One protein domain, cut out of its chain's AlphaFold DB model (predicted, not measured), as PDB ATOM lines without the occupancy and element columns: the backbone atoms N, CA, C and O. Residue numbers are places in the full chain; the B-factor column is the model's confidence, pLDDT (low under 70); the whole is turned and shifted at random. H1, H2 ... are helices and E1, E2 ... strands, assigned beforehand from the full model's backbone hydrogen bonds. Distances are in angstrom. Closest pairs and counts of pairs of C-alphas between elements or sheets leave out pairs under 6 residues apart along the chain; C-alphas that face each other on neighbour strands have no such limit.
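What this domain is: This is residues 3 to 105 of the 168 residues of the protein "RNA-metabolising metallo-beta-lactamase" of Parcubacteria group bacterium GW2011_GWA2_47_10 (UniProt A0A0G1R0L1). What shape do these atoms make? A long ribbon, E2 with E5 running on into E3 with E4, reaches out from a small body with H2 in its middle, and its tip, residues 81 to 86, sticks out. In the body H1 lies to one side of H2, while H3 packs on the short pair E1 and E6. What is it built of? The printed part has 103 residues, with three named helices and six named strands in the order H1 H2 E1 H3 E2 E3 E4 E5 E6; the class is mixed, helices and strands, in three two-stranded sheets, E1 with E6 parallel, E2 with E5 and E3 with E4 antiparallel. The whole is compact, with a radius of gyration of the C-alphas of 14.8 A, and spans 44 by 33 by 23 A.

Where its parts are: Where are the helices? H1 is residues 3 to 12, 14.6 A long, and begins at C-alpha 3 at (-3.440, -27.049, -15.044). H2 is residues 31 to 39, 12.4 A long, and H3 is residues 58 to 64. Where are the strands? E1 is residues 46 to 49, E2 is 70 to 75 at 16.4 A, and E3 is 78 to 82. E4 is residues 85 to 89, E5 is 92 to 97 at 17.2 A, and E6 is 101 to 104, ending at C-alpha 104 at (-29.426, -31.376, 1.574).

How they stand to each other: How do the helices stand? H1 and H2 are close but not clearly touching, at a shallow tilt of 30 degrees, the same way; their closest C-alphas, Val 12 and Arg 38, are 7.3 A apart. H2 and H3 are near each other. Every O i to N i+4 pair is within hydrogen-bond range in H1 and H3, and 4 of 5 are in H2. How does the ribbon run? E2 and E5 are antiparallel, with N 73 and O 94 at 2.8 A; E2 runs on into E3 at 64 degrees, and E4 into E5 at 49 degrees. E3 and E4 form a hairpin, with N 80 and O 87 at 2.9 A. The closest C-alphas of H2 and E5, Glu 37 and His 96, are 6.9 A apart. What of E1 and E6? They are parallel, with N 47 and O 101 at 2.8 A. The closest C-alphas of H3 and E6, Ala 63 and Val 102, are 6.3 A apart. H1 is apart from E1 and E6.

The domain as a whole: How far does it reach? The two C-alphas farthest apart, those of Gly 84 and Phe 105, are 45.0 A apart. Is there a cut or a long link? The printed part has no cut, and the link from H1 to H2, 18 residues, is long. Where is confidence low? The mean pLDDT of the printed part is 91.5, and residue 3 is under 70.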
ATOM      1  N   ASN A   3      -2.996 -25.651 -15.047       59.22
ATOM      2  CA  ASN A   3      -3.440 -27.049 -15.044       59.22
ATOM      3  C   ASN A   3      -4.866 -27.222 -14.479       59.22
ATOM      4  O   ASN A   3      -5.699 -27.900 -15.067       59.22
ATOM      5  N   ASP A   4      -5.196 -26.505 -13.402       77.31
ATOM      6  CA  ASP A   4      -6.444 -26.703 -12.653       77.31
ATOM      7  C   ASP A   4      -7.717 -26.361 -13.441       77.31
ATOM      8  O   ASP A   4      -8.807 -26.781 -13.067       77.31
ATOM      9  N   ARG A   5      -7.649 -25.527 -14.487       80.75
ATOM     10  CA  ARG A   5      -8.845 -25.193 -15.284       80.75
ATOM     11  C   ARG A   5      -9.101 -26.230 -16.370       80.75
ATOM     12  O   ARG A   5     -10.251 -26.611 -16.564       80.75
ATOM     13  N   GLU A   6      -8.049 -26.663 -17.054       86.94
ATOM     14  CA  GLU A   6      -8.133 -27.715 -18.069       86.94
ATOM     15  C   GLU A   6      -8.533 -29.046 -17.428       86.94
ATOM     16  O   GLU A   6      -9.441 -29.712 -17.920       86.94
ATOM     17  N   GLU A   7      -7.964 -29.372 -16.265       90.31
ATOM     18  CA  GLU A   7      -8.335 -30.559 -15.494       90.31
ATOM     19  C   GLU A   7      -9.824 -30.544 -15.112       90.31
ATOM     20  O   GLU A   7     -10.553 -31.493 -15.403       90.31
ATOM     21  N   ARG A   8     -10.324 -29.432 -14.556       92.69
ATOM     22  CA  ARG A   8     -11.756 -29.283 -14.247       92.69
ATOM     23  C   ARG A   8     -12.647 -29.411 -15.481       92.69
ATOM     24  O   ARG A   8     -13.710 -30.021 -15.390       92.69
ATOM     25  N   GLN A   9     -12.230 -28.862 -16.620       92.94
ATOM     26  CA  GLN A   9     -12.982 -28.989 -17.869       92.94
ATOM     27  C   GLN A   9     -13.032 -30.451 -18.341       92.94
ATOM     28  O   GLN A   9     -14.103 -30.949 -18.674       92.94
ATOM     29  N   SER A  10     -11.910 -31.171 -18.270       93.75
ATOM     30  CA  SER A  10     -11.861 -32.597 -18.618       93.75
ATOM     31  C   SER A  10     -12.744 -33.469 -17.721       93.75
ATOM     32  O   SER A  10     -13.299 -34.463 -18.183       93.75
ATOM     33  N   LEU A  11     -12.925 -33.085 -16.449       94.19
ATOM     34  CA  LEU A  11     -13.840 -33.770 -15.535       94.19
ATOM     35  C   LEU A  11     -15.305 -33.571 -15.932       94.19
ATOM     36  O   LEU A  11     -16.093 -34.495 -15.779       94.19
ATOM     37  N   VAL A  12     -15.669 -32.404 -16.469       93.81
ATOM     38  CA  VAL A  12     -17.032 -32.127 -16.958       93.81
ATOM     39  C   VAL A  12     -17.359 -32.959 -18.197       93.81
ATOM     40  O   VAL A  12     -18.482 -33.424 -18.355       93.81
ATOM     41  N   GLU A  13     -16.369 -33.178 -19.058       93.75
ATOM     42  CA  GLU A  13     -16.510 -33.941 -20.305       93.75
ATOM     43  C   GLU A  13     -16.338 -35.455 -20.109       93.75
ATOM     44  O   GLU A  13     -16.497 -36.239 -21.050       93.75
ATOM     45  N   ARG A  14     -16.003 -35.890 -18.889       93.94
ATOM     46  CA  ARG A  14     -15.730 -37.292 -18.590       93.94
ATOM     47  C   ARG A  14     -16.994 -38.144 -18.786       93.94
ATOM     48  O   ARG A  14     -18.020 -37.863 -18.174       93.94
ATOM     49  N   PRO A  15     -16.932 -39.237 -19.570       91.25
ATOM     50  CA  PRO A  15     -18.077 -40.118 -19.749       91.25
ATOM     51  C   PRO A  15     -18.325 -41.006 -18.519       91.25
ATOM     52  O   PRO A  15     -17.390 -41.437 -17.837       91.25
ATOM     53  N   GLY A  16     -19.594 -41.365 -18.314       94.12
ATOM     54  CA  GLY A  16     -20.032 -42.292 -17.268       94.12
ATOM     55  C   GLY A  16     -20.268 -41.634 -15.902       94.12
ATOM     56  O   GLY A  16     -20.071 -40.432 -15.749       94.12
ATOM     57  N   PRO A  17     -20.728 -42.409 -14.904       95.12
ATOM     58  CA  PRO A  17     -21.011 -41.890 -13.572       95.12
ATOM     59  C   PRO A  17     -19.720 -41.671 -12.773       95.12
ATOM     60  O   PRO A  17     -18.828 -42.521 -12.751       95.12
ATOM     61  N   PHE A  18     -19.641 -40.547 -12.067       96.19
ATOM     62  CA  PHE A  18     -18.573 -40.239 -11.119       96.19
ATOM     63  C   PHE A  18     -19.085 -39.264 -10.053       96.19
ATOM     64  O   PHE A  18     -20.210 -38.772 -10.123       96.19
ATOM     65  N   SER A  19     -18.256 -38.986  -9.048       95.12
ATOM     66  CA  SER A  19     -18.556 -38.004  -8.006       95.12
ATOM     67  C   SER A  19     -17.416 -37.003  -7.893       95.12
ATOM     68  O   SER A  19     -16.246 -37.386  -7.931       95.12
ATOM     69  N   ILE A  20     -17.762 -35.726  -7.737       95.06
ATOM     70  CA  ILE A  20     -16.813 -34.646  -7.463       95.06
ATOM     71  C   ILE A  20     -17.072 -34.138  -6.049       95.06
ATOM     72  O   ILE A  20     -18.184 -33.733  -5.721       95.06
ATOM     73  N   VAL A  21     -16.022 -34.114  -5.231       93.94
ATOM     74  CA  VAL A  21     -16.020 -33.425  -3.938       93.94
ATOM     75  C   VAL A  21     -15.157 -32.184  -4.089       93.94
ATOM     76  O   VAL A  21     -13.998 -32.277  -4.487       93.94
ATOM     77  N   THR A  22     -15.724 -31.014  -3.809       92.88
ATOM     78  CA  THR A  22     -15.055 -29.740  -4.075       92.88
ATOM     79  C   THR A  22     -15.445 -28.663  -3.070       92.88
ATOM     80  O   THR A  22     -16.516 -28.706  -2.469       92.88
ATOM     81  N   SER A  23     -14.579 -27.664  -2.920       91.25
ATOM     82  CA  SER A  23     -14.891 -26.405  -2.248       91.25
ATOM     83  C   SER A  23     -15.615 -25.437  -3.198       91.25
ATOM     84  O   SER A  23     -15.500 -25.566  -4.416       91.25
ATOM     85  N   SER A  24     -16.381 -24.465  -2.700       89.94
ATOM     86  CA  SER A  24     -16.714 -24.219  -1.285       89.94
ATOM     87  C   SER A  24     -18.054 -24.864  -0.902       89.94
ATOM     88  O   SER A  24     -18.971 -24.929  -1.714       89.94
ATOM     89  N   GLY A  25     -18.196 -25.321   0.349       86.94
ATOM     90  CA  GLY A  25     -19.378 -26.076   0.805       86.94
ATOM     91  C   GLY A  25     -20.703 -25.298   0.828       86.94
ATOM     92  O   GLY A  25     -21.755 -25.916   0.970       86.94
ATOM     93  N   MET A  26     -20.652 -23.967   0.677       92.12
ATOM     94  CA  MET A  26     -21.828 -23.094   0.529       92.12
ATOM     95  C   MET A  26     -21.949 -22.456  -0.864       92.12
ATOM     96  O   MET A  26     -22.804 -21.607  -1.098       92.12
ATOM     97  N   MET A  27     -21.065 -22.835  -1.793       91.50
ATOM     98  CA  MET A  27     -21.018 -22.305  -3.156       91.50
ATOM     99  C   MET A  27     -20.921 -20.775  -3.258       91.50
ATOM    100  O   MET A  27     -21.433 -20.178  -4.193       91.50
ATOM    101  N   VAL A  28     -20.211 -20.124  -2.335       88.56
ATOM    102  CA  VAL A  28     -19.958 -18.665  -2.399       88.56
ATOM    103  C   VAL A  28     -19.010 -18.306  -3.556       88.56
ATOM    104  O   VAL A  28     -18.955 -17.174  -4.016       88.56
ATOM    105  N   GLY A  29     -18.254 -19.288  -4.040       87.12
ATOM    106  CA  GLY A  29     -17.321 -19.151  -5.144       87.12
ATOM    107  C   GLY A  29     -16.459 -20.399  -5.284       87.12
ATOM    108  O   GLY A  29     -16.655 -21.404  -4.586       87.12
ATOM    109  N   GLY A  30     -15.464 -20.310  -6.163       89.62
ATOM    110  CA  GLY A  30     -14.502 -21.384  -6.392       89.62
ATOM    111  C   GLY A  30     -15.043 -22.502  -7.292       89.62
ATOM    112  O   GLY A  30     -15.965 -22.279  -8.081       89.62
ATOM    113  N   PRO A  31     -14.450 -23.706  -7.235       92.88
ATOM    114  CA  PRO A  31     -14.768 -24.747  -8.206       92.88
ATOM    115  C   PRO A  31     -16.180 -25.335  -8.075       92.88
ATOM    116  O   PRO A  31     -16.722 -25.786  -9.077       92.88
ATOM    117  N   SER A  32     -16.807 -25.300  -6.895       94.38
ATOM    118  CA  SER A  32     -18.192 -25.759  -6.708       94.38
ATOM    119  C   SER A  32     -19.177 -25.016  -7.608       94.38
ATOM    120  O   SER A  32     -20.032 -25.649  -8.214       94.38
ATOM    121  N   VAL A  33     -19.009 -23.696  -7.745       93.44
ATOM    122  CA  VAL A  33     -19.840 -22.855  -8.620       93.44
ATOM    123  C   VAL A  33     -19.631 -23.244 -10.084       93.44
ATOM    124  O   VAL A  33     -20.592 -23.529 -10.789       93.44
ATOM    125  N   PHE A  34     -18.368 -23.403 -10.497       93.81
ATOM    126  CA  PHE A  34     -18.008 -23.856 -11.844       93.81
ATOM    127  C   PHE A  34     -18.675 -25.189 -12.222       93.81
ATOM    128  O   PHE A  34     -19.123 -25.355 -13.356       93.81
ATOM    129  N   TYR A  35     -18.719 -26.153 -11.300       95.69
ATOM    130  CA  TYR A  35     -19.365 -27.436 -11.567       95.69
ATOM    131  C   TYR A  35     -20.891 -27.340 -11.534       95.69
ATOM    132  O   TYR A  35     -21.534 -27.960 -12.375       95.69
ATOM    133  N   ALA A  36     -21.471 -26.553 -10.622       94.50
ATOM    134  CA  ALA A  36     -22.917 -26.362 -10.551       94.50
ATOM    135  C   ALA A  36     -23.477 -25.833 -11.883       94.50
ATOM    136  O   ALA A  36     -24.336 -26.486 -12.467       94.50
ATOM    137  N   GLU A  37     -22.910 -24.752 -12.429       94.19
ATOM    138  CA  GLU A  37     -23.286 -24.187 -13.743       94.19
ATOM    139  C   GLU A  37     -23.354 -25.239 -14.860       94.19
ATOM    140  O   GLU A  37     -24.209 -25.185 -15.737       94.19
ATOM    141  N   ARG A  38     -22.449 -26.224 -14.831       95.00
ATOM    142  CA  ARG A  38     -22.292 -27.224 -15.900       95.00
ATOM    143  C   ARG A  38     -23.137 -28.473 -15.705       95.00
ATOM    144  O   ARG A  38     -23.344 -29.210 -16.665       95.00
ATOM    145  N   PHE A  39     -23.600 -28.732 -14.486       95.88
ATOM    146  CA  PHE A  39     -24.328 -29.955 -14.152       95.88
ATOM    147  C   PHE A  39     -25.801 -29.726 -13.805       95.88
ATOM    148  O   PHE A  39     -26.558 -30.698 -13.839       95.88
ATOM    149  N   LEU A  40     -26.220 -28.485 -13.522       96.00
ATOM    150  CA  LEU A  40     -27.595 -28.141 -13.133       96.00
ATOM    151  C   LEU A  40     -28.645 -28.533 -14.180       96.00
ATOM    152  O   LEU A  40     -29.726 -28.990 -13.815       96.00
ATOM    153  N   GLU A  41     -28.331 -28.390 -15.465       96.31
ATOM    154  CA  GLU A  41     -29.283 -28.588 -16.568       96.31
ATOM    155  C   GLU A  41     -29.385 -30.043 -17.051       96.31
ATOM    156  O   GLU A  41     -30.156 -30.350 -17.958       96.31
ATOM    157  N   ASP A  42     -28.665 -30.979 -16.430       95.81
ATOM    158  CA  ASP A  42     -28.814 -32.403 -16.729       95.81
ATOM    159  C   ASP A  42     -29.501 -33.129 -15.572       95.81
ATOM    160  O   ASP A  42     -28.955 -33.313 -14.485       95.81
ATOM    161  N   SER A  43     -30.718 -33.598 -15.846       96.69
ATOM    162  CA  SER A  43     -31.567 -34.316 -14.890       96.69
ATOM    163  C   SER A  43     -31.013 -35.630 -14.346       96.69
ATOM    164  O   SER A  43     -31.603 -36.200 -13.433       96.69
ATOM    165  N   ARG A  44     -29.922 -36.144 -14.916       95.19
ATOM    166  CA  ARG A  44     -29.237 -37.347 -14.427       95.19
ATOM    167  C   ARG A  44     -28.271 -37.042 -13.283       95.19
ATOM    168  O   ARG A  44     -27.791 -37.973 -12.640       95.19
ATOM    169  N   ASN A  45     -27.964 -35.766 -13.061       96.44
ATOM    170  CA  ASN A  45     -27.039 -35.326 -12.030       96.44
ATOM    171  C   ASN A  45     -27.751 -35.090 -10.697       96.44
ATOM    172  O   ASN A  45     -28.974 -34.948 -10.623       96.44
ATOM    173  N   ALA A  46     -26.946 -34.976  -9.646       95.19
ATOM    174  CA  ALA A  46     -27.385 -34.485  -8.354       95.19
ATOM    175  C   ALA A  46     -26.305 -33.592  -7.733       95.19
ATOM    176  O   ALA A  46     -25.111 -33.881  -7.831       95.19
ATOM    177  N   ILE A  47     -26.736 -32.530  -7.059       95.06
ATOM    178  CA  ILE A  47     -25.901 -31.674  -6.217       95.06
ATOM    179  C   ILE A  47     -26.230 -31.989  -4.763       95.06
ATOM    180  O   ILE A  47     -27.371 -31.847  -4.328       95.06
ATOM    181  N   ILE A  48     -25.219 -32.400  -3.998       94.25
ATOM    182  CA  ILE A  48     -25.372 -32.739  -2.582       94.25
ATOM    183  C   ILE A  48     -24.743 -31.634  -1.737       94.25
ATOM    184  O   ILE A  48     -23.541 -31.381  -1.826       94.25
ATOM    185  N   LEU A  49     -25.553 -30.991  -0.900       93.31
ATOM    186  CA  LEU A  49     -25.129 -29.920  -0.000       93.31
ATOM    187  C   LEU A  49     -24.799 -30.516   1.372       93.31
ATOM    188  O   LEU A  49     -25.716 -30.944   2.067       93.31
ATOM    189  N   PRO A  50     -23.522 -30.568   1.793       87.31
ATOM    190  CA  PRO A  50     -23.090 -31.415   2.909       87.31
ATOM    191  C   PRO A  50     -23.391 -30.850   4.307       87.31
ATOM    192  O   PRO A  50     -23.112 -31.507   5.311       87.31
ATOM    193  N   GLY A  51     -23.925 -29.636   4.414       85.44
ATOM    194  CA  GLY A  51     -24.182 -29.016   5.707       85.44
ATOM    195  C   GLY A  51     -24.951 -27.710   5.603       85.44
ATOM    196  O   GLY A  51     -25.582 -27.427   4.583       85.44
ATOM    197  N   TYR A  52     -24.889 -26.925   6.678       87.19
ATOM    198  CA  TYR A  52     -25.570 -25.638   6.777       87.19
ATOM    199  C   TYR A  52     -25.222 -24.719   5.602       87.19
ATOM    200  O   TYR A  52     -24.066 -24.619   5.194       87.19
ATOM    201  N   GLN A  53     -26.246 -24.051   5.081       91.81
ATOM    202  CA  GLN A  53     -26.149 -23.104   3.980       91.81
ATOM    203  C   GLN A  53     -26.586 -21.741   4.504       91.81
ATOM    204  O   GLN A  53     -27.758 -21.571   4.837       91.81
ATOM    205  N   ALA A  54     -25.655 -20.797   4.622       88.56
ATOM    206  CA  ALA A  54     -25.971 -19.484   5.171       88.56
ATOM    207  C   ALA A  54     -26.927 -18.702   4.244       88.56
ATOM    208  O   ALA A  54     -26.819 -18.829   3.017       88.56
ATOM    209  N   PRO A  55     -27.841 -17.880   4.794       89.69
ATOM    210  CA  PRO A  55     -28.664 -16.965   4.008       89.69
ATOM    211  C   PRO A  55     -27.827 -16.130   3.029       89.69
ATOM    212  O   PRO A  55     -26.731 -15.687   3.362       89.69
ATOM    213  N   GLY A  56     -28.339 -15.941   1.811       89.31
ATOM    214  CA  GLY A  56     -27.656 -15.185   0.755       89.31
ATOM    215  C   GLY A  56     -26.538 -15.936   0.022       89.31
ATOM    216  O   GLY A  56     -25.951 -15.387  -0.904       89.31
ATOM    217  N   THR A  57     -26.237 -17.186   0.390       92.50
ATOM    218  CA  THR A  57     -25.296 -18.021  -0.373       92.50
ATOM    219  C   THR A  57     -25.988 -18.730  -1.536       92.50
ATOM    220  O   THR A  57     -27.157 -19.104  -1.442       92.50
ATOM    221  N   MET A  58     -25.247 -18.993  -2.618       92.25
ATOM    222  CA  MET A  58     -25.747 -19.770  -3.760       92.25
ATOM    223  C   MET A  58     -26.231 -21.158  -3.330       92.25
ATOM    224  O   MET A  58     -27.262 -21.635  -3.796       92.25
ATOM    225  N   GLY A  59     -25.523 -21.802  -2.398       93.00
ATOM    226  CA  GLY A  59     -25.939 -23.097  -1.874       93.00
ATOM    227  C   GLY A  59     -27.271 -23.034  -1.120       93.00
ATOM    228  O   GLY A  59     -28.064 -23.966  -1.225       93.00
ATOM    229  N   ARG A  60     -27.576 -21.922  -0.434       93.19
ATOM    230  CA  ARG A  60     -28.897 -21.700   0.176       93.19
ATOM    231  C   ARG A  60     -29.982 -21.505  -0.873       93.19
ATOM    232  O   ARG A  60     -31.008 -22.166  -0.786       93.19
ATOM    233  N   MET A  61     -29.727 -20.669  -1.878       93.12
ATOM    234  CA  MET A  61     -30.675 -20.431  -2.972       93.12
ATOM    235  C   MET A  61     -31.010 -21.727  -3.716       93.12
ATOM    236  O   MET A  61     -32.176 -22.035  -3.927       93.12
ATOM    237  N   LEU A  62     -29.997 -22.529  -4.059       92.44
ATOM    238  CA  LEU A  62     -30.195 -23.826  -4.710       92.44
ATOM    239  C   LEU A  62     -30.982 -24.810  -3.840       92.44
ATOM    240  O   LEU A  62     -31.783 -25.568  -4.375       92.44
ATOM    241  N   ALA A  63     -30.771 -24.808  -2.521       91.50
ATOM    242  CA  ALA A  63     -31.503 -25.681  -1.603       91.50
ATOM    243  C   ALA A  63     -32.998 -25.333  -1.486       91.50
ATOM    244  O   ALA A  63     -33.790 -26.190  -1.102       91.50
ATOM    245  N   GLU A  64     -33.366 -24.080  -1.758       91.56
ATOM    246  CA  GLU A  64     -34.734 -23.564  -1.625       91.56
ATOM    247  C   GLU A  64     -35.511 -23.586  -2.951       91.56
ATOM    248  O   GLU A  64     -36.740 -23.518  -2.948       91.56
ATOM    249  N   LEU A  65     -34.818 -23.690  -4.090       89.06
ATOM    250  CA  LEU A  65     -35.441 -23.722  -5.410       89.06
ATOM    251  C   LEU A  65     -35.879 -25.131  -5.815       89.06
ATOM    252  O   LEU A  65     -35.167 -26.119  -5.653       89.06
ATOM    253  N   GLU A  66     -37.056 -25.203  -6.429       87.12
ATOM    254  CA  GLU A  66     -37.589 -26.441  -6.990       87.12
ATOM    255  C   GLU A  66     -37.012 -26.737  -8.380       87.12
ATOM    256  O   GLU A  66     -36.644 -25.840  -9.148       87.12
ATOM    257  N   ARG A  67     -37.019 -28.020  -8.751       90.50
ATOM    258  CA  ARG A  67     -36.689 -28.464 -10.106       90.50
ATOM    259  C   ARG A  67     -37.591 -27.776 -11.143       90.50
ATOM    260  O   ARG A  67     -38.800 -27.664 -10.959       90.50
ATOM    261  N   GLY A  68     -37.001 -27.331 -12.249       91.31
ATOM    262  CA  GLY A  68     -37.648 -26.565 -13.317       91.31
ATOM    263  C   GLY A  68     -37.613 -25.047 -13.113       91.31
ATOM    264  O   GLY A  68     -38.007 -24.307 -14.013       91.31
ATOM    265  N   ARG A  69     -37.134 -24.559 -11.962       95.19
ATOM    266  CA  ARG A  69     -36.841 -23.132 -11.765       95.19
ATOM    267  C   ARG A  69     -35.514 -22.754 -12.416       95.19
ATOM    268  O   ARG A  69     -34.713 -23.615 -12.767       95.19
ATOM    269  N   SER A  70     -35.294 -21.454 -12.569       95.00
ATOM    270  CA  SER A  70     -34.036 -20.905 -13.068       95.00
ATOM    271  C   SER A  70     -33.260 -20.228 -11.951       95.00
ATOM    272  O   SER A  70     -33.855 -19.661 -11.034       95.00
ATOM    273  N   ILE A  71     -31.940 -20.253 -12.066       94.62
ATOM    274  CA  ILE A  71     -31.022 -19.525 -11.198       94.62
ATOM    275  C   ILE A  71     -29.996 -18.782 -12.049       94.62
ATOM    276  O   ILE A  71     -29.580 -19.282 -13.094       94.62
ATOM    277  N   THR A  72     -29.615 -17.587 -11.609       94.69
ATOM    278  CA  THR A  72     -28.647 -16.737 -12.305       94.69
ATOM    279  C   THR A  72     -27.342 -16.694 -11.524       94.69
ATOM    280  O   THR A  72     -27.333 -16.433 -10.321       94.69
ATOM    281  N   PHE A  73     -26.248 -16.968 -12.224       92.31
ATOM    282  CA  PHE A  73     -24.883 -16.849 -11.742       92.31
ATOM    283  C   PHE A  73     -24.321 -15.519 -12.219       92.31
ATOM    284  O   PHE A  73     -24.341 -15.224 -13.411       92.31
ATOM    285  N   GLU A  74     -23.832 -14.722 -11.275       90.81
ATOM    286  CA  GLU A  74     -23.194 -13.437 -11.536       90.81
ATOM    287  C   GLU A  74     -21.676 -13.610 -11.469       90.81
ATOM    288  O   GLU A  74     -21.130 -14.129 -10.489       90.81
ATOM    289  N   HIS A  75     -20.983 -13.171 -12.514       88.81
ATOM    290  CA  HIS A  75     -19.531 -13.214 -12.599       88.81
ATOM    291  C   HIS A  75     -18.953 -11.809 -12.593       88.81
ATOM    292  O   HIS A  75     -19.180 -11.019 -13.509       88.81
ATOM    293  N   GLU A  76     -18.131 -11.533 -11.588       88.56
ATOM    294  CA  GLU A  76     -17.446 -10.253 -11.455       88.56
ATOM    295  C   GLU A  76     -16.408 -10.023 -12.572       88.56
ATOM    296  O   GLU A  76     -15.782 -10.979 -13.058       88.56
ATOM    297  N   PRO A  77     -16.164  -8.756 -12.967       90.62
ATOM    298  CA  PRO A  77     -15.115  -8.415 -13.916       90.62
ATOM    299  C   PRO A  77     -13.755  -8.962 -13.478       90.62
ATOM    300  O   PRO A  77     -13.334  -8.811 -12.331       90.62
ATOM    301  N   MET A  78     -13.020  -9.560 -14.416       86.69
ATOM    302  CA  MET A  78     -11.742 -10.204 -14.115       86.69
ATOM    303  C   MET A  78     -10.654  -9.794 -15.101       86.69
ATOM    304  O   MET A  78     -10.788  -9.935 -16.321       86.69
ATOM    305  N   ALA A  79      -9.527  -9.334 -14.559       89.12
ATOM    306  CA  ALA A  79      -8.312  -9.127 -15.331       89.12
ATOM    307  C   ALA A  79      -7.625 -10.468 -15.620       89.12
ATOM    308  O   ALA A  79      -7.468 -11.301 -14.729       89.12
ATOM    309  N   TYR A  80      -7.162 -10.667 -16.849       84.25
ATOM    310  CA  TYR A  80      -6.414 -11.860 -17.244       84.25
ATOM    311  C   TYR A  80      -5.325 -11.510 -18.254       84.25
ATOM    312  O   TYR A  80      -5.400 -10.493 -18.941       84.25
ATOM    313  N   THR A  81      -4.298 -12.349 -18.358       87.38
ATOM    314  CA  THR A  81      -3.213 -12.144 -19.323       87.38
ATOM    315  C   THR A  81      -3.366 -13.113 -20.483       87.38
ATOM    316  O   THR A  81      -3.410 -14.324 -20.279       87.38
ATOM    317  N   LYS A  82      -3.406 -12.595 -21.712       85.50
ATOM    318  CA  LYS A  82      -3.394 -13.403 -22.938       85.50
ATOM    319  C   LYS A  82      -2.357 -12.832 -23.894       85.50
ATOM    320  O   LYS A  82      -2.347 -11.630 -24.144       85.50
ATOM    321  N   TYR A  83      -1.461 -13.683 -24.394       90.50
ATOM    322  CA  TYR A  83      -0.346 -13.275 -25.264       90.50
ATOM    323  C   TYR A  83       0.497 -12.125 -24.674       90.50
ATOM    324  O   TYR A  83       0.834 -11.166 -25.366       90.50
ATOM    325  N   GLY A  84       0.774 -12.175 -23.365       91.06
ATOM    326  CA  GLY A  84       1.554 -11.151 -22.655       91.06
ATOM    327  C   GLY A  84       0.835  -9.814 -22.425       91.06
ATOM    328  O   GLY A  84       1.404  -8.927 -21.797       91.06
ATOM    329  N   LYS A  85      -0.413  -9.656 -22.883       87.81
ATOM    330  CA  LYS A  85      -1.221  -8.451 -22.654       87.81
ATOM    331  C   LYS A  85      -2.198  -8.675 -21.513       87.81
ATOM    332  O   LYS A  85      -2.900  -9.687 -21.497       87.81
ATOM    333  N   ARG A  86      -2.268  -7.715 -20.588       90.56
ATOM    334  CA  ARG A  86      -3.303  -7.677 -19.551       90.56
ATOM    335  C   ARG A  86      -4.599  -7.161 -20.171       90.56
ATOM    336  O   ARG A  86      -4.637  -6.052 -20.693       90.56
ATOM    337  N   LEU A  87      -5.624  -7.994 -20.140       91.19
ATOM    338  CA  LEU A  87      -6.960  -7.747 -20.662       91.19
ATOM    339  C   LEU A  87      -7.950  -7.716 -19.499       91.19
ATOM    340  O   LEU A  87      -7.701  -8.313 -18.451       91.19
ATOM    341  N   LEU A  88      -9.071  -7.033 -19.697       91.12
ATOM    342  CA  LEU A  88     -10.210  -7.057 -18.789       91.12
ATOM    343  C   LEU A  88     -11.334  -7.835 -19.463       91.12
ATOM    344  O   LEU A  88     -11.650  -7.587 -20.626       91.12
ATOM    345  N   ARG A  89     -11.904  -8.799 -18.745       88.25
ATOM    346  CA  ARG A  89     -13.209  -9.362 -19.077       88.25
ATOM    347  C   ARG A  89     -14.235  -8.609 -18.244       88.25
ATOM    348  O   ARG A  89     -14.087  -8.561 -17.024       88.25
ATOM    349  N   GLU A  90     -15.218  -8.006 -18.903       93.88
ATOM    350  CA  GLU A  90     -16.368  -7.417 -18.214       93.88
ATOM    351  C   GLU A  90     -17.135  -8.501 -17.459       93.88
ATOM    352  O   GLU A  90     -17.055  -9.677 -17.823       93.88
ATOM    353  N   GLY A  91     -17.830  -8.102 -16.394       92.19
ATOM    354  CA  GLY A  91     -18.707  -9.005 -15.665       92.19
ATOM    355  C   GLY A  91     -19.845  -9.486 -16.560       92.19
ATOM    356  O   GLY A  91     -20.226  -8.808 -17.517       92.19
ATOM    357  N   TRP A  92     -20.349 -10.679 -16.289       92.44
ATOM    358  CA  TRP A  92     -21.427 -11.272 -17.070       92.44
ATOM    359  C   TRP A  92     -22.310 -12.138 -16.184       92.44
ATOM    360  O   TRP A  92     -21.877 -12.573 -15.117       92.44
ATOM    361  N   SER A  93     -23.524 -12.408 -16.649       93.44
ATOM    362  CA  SER A  93     -24.454 -13.296 -15.967       93.44
ATOM    363  C   SER A  93     -24.897 -14.442 -16.866       93.44
ATOM    364  O   SER A  93     -25.048 -14.286 -18.081       93.44
ATOM    365  N   GLU A  94     -25.071 -15.613 -16.262       93.50
ATOM    366  CA  GLU A  94     -25.534 -16.830 -16.928       93.50
ATOM    367  C   GLU A  94     -26.726 -17.388 -16.150       93.50
ATOM    368  O   GLU A  94     -26.679 -17.525 -14.929       93.50
ATOM    369  N   THR A  95     -27.821 -17.686 -16.849       95.62
ATOM    370  CA  THR A  95     -29.029 -18.248 -16.235       95.62
ATOM    371  C   THR A  95     -29.178 -19.695 -16.661       95.62
ATOM    372  O   THR A  95     -29.217 -19.976 -17.856       95.62
ATOM    373  N   HIS A  96     -29.328 -20.582 -15.681       95.44
ATOM    374  CA  HIS A  96     -29.474 -22.019 -15.891       95.44
ATOM    375  C   HIS A  96     -30.791 -22.528 -15.320       95.44
ATOM    376  O   HIS A  96     -31.252 -22.049 -14.279       95.44
ATOM    377  N   GLN A  97     -31.398 -23.518 -15.976       96.62
ATOM    378  CA  GLN A  97     -32.505 -24.272 -15.384       96.62
ATOM    379  C   GLN A  97     -31.996 -25.337 -14.409       96.62
ATOM    380  O   GLN A  97     -31.049 -26.071 -14.674       96.62
ATOM    381  N   ILE A  98     -32.677 -25.469 -13.278       96.38
ATOM    382  CA  ILE A  98     -32.389 -26.495 -12.281       96.38
ATOM    383  C   ILE A  98     -33.138 -27.754 -12.700       96.38
ATOM    384  O   ILE A  98     -34.317 -27.920 -12.399       96.38
ATOM    385  N   LEU A  99     -32.478 -28.629 -13.449       97.00
ATOM    386  CA  LEU A  99     -33.055 -29.891 -13.909       97.00
ATOM    387  C   LEU A  99     -32.551 -31.092 -13.111       97.00
ATOM    388  O   LEU A  99     -33.239 -32.113 -13.112       97.00
ATOM    389  N   CYS A 100     -31.403 -30.977 -12.446       95.69
ATOM    390  CA  CYS A 100     -30.837 -31.995 -11.568       95.69
ATOM    391  C   CYS A 100     -31.492 -31.999 -10.176       95.69
ATOM    392  O   CYS A 100     -32.166 -31.042  -9.787       95.69
ATOM    393  N   ASP A 101     -31.256 -33.056  -9.399       94.69
ATOM    394  CA  ASP A 101     -31.665 -33.081  -7.992       94.69
ATOM    395  C   ASP A 101     -30.731 -32.200  -7.145       94.69
ATOM    396  O   ASP A 101     -29.513 -32.202  -7.340       94.69
ATOM    397  N   VAL A 102     -31.282 -31.465  -6.174       93.75
ATOM    398  CA  VAL A 102     -30.509 -30.728  -5.160       93.75
ATOM    399  C   VAL A 102     -30.892 -31.266  -3.790       93.75
ATOM    400  O   VAL A 102     -32.026 -31.122  -3.342       93.75
ATOM    401  N   LEU A 103     -29.948 -31.936  -3.132       91.00
ATOM    402  CA  LEU A 103     -30.209 -32.719  -1.929       91.00
ATOM    403  C   LEU A 103     -29.426 -32.157  -0.738       91.00
ATOM    404  O   LEU A 103     -28.189 -32.166  -0.756       91.00
ATOM    405  N   PRO A 104     -30.101 -31.705   0.332       86.94
ATOM    406  CA  PRO A 104     -29.426 -31.376   1.574       86.94
ATOM    407  C   PRO A 104     -29.004 -32.662   2.283       86.94
ATOM    408  O   PRO A 104     -29.794 -33.586   2.481       86.94
ATOM    409  N   PHE A 105     -27.758 -32.702   2.733       82.88
ATOM    410  CA  PHE A 105     -27.220 -33.789   3.529       82.88
ATOM    411  C   PHE A 105     -26.607 -33.209   4.799       82.88
ATOM    412  O   PHE A 105     -25.852 -32.245   4.759       82.88
TER     413      PHE A 105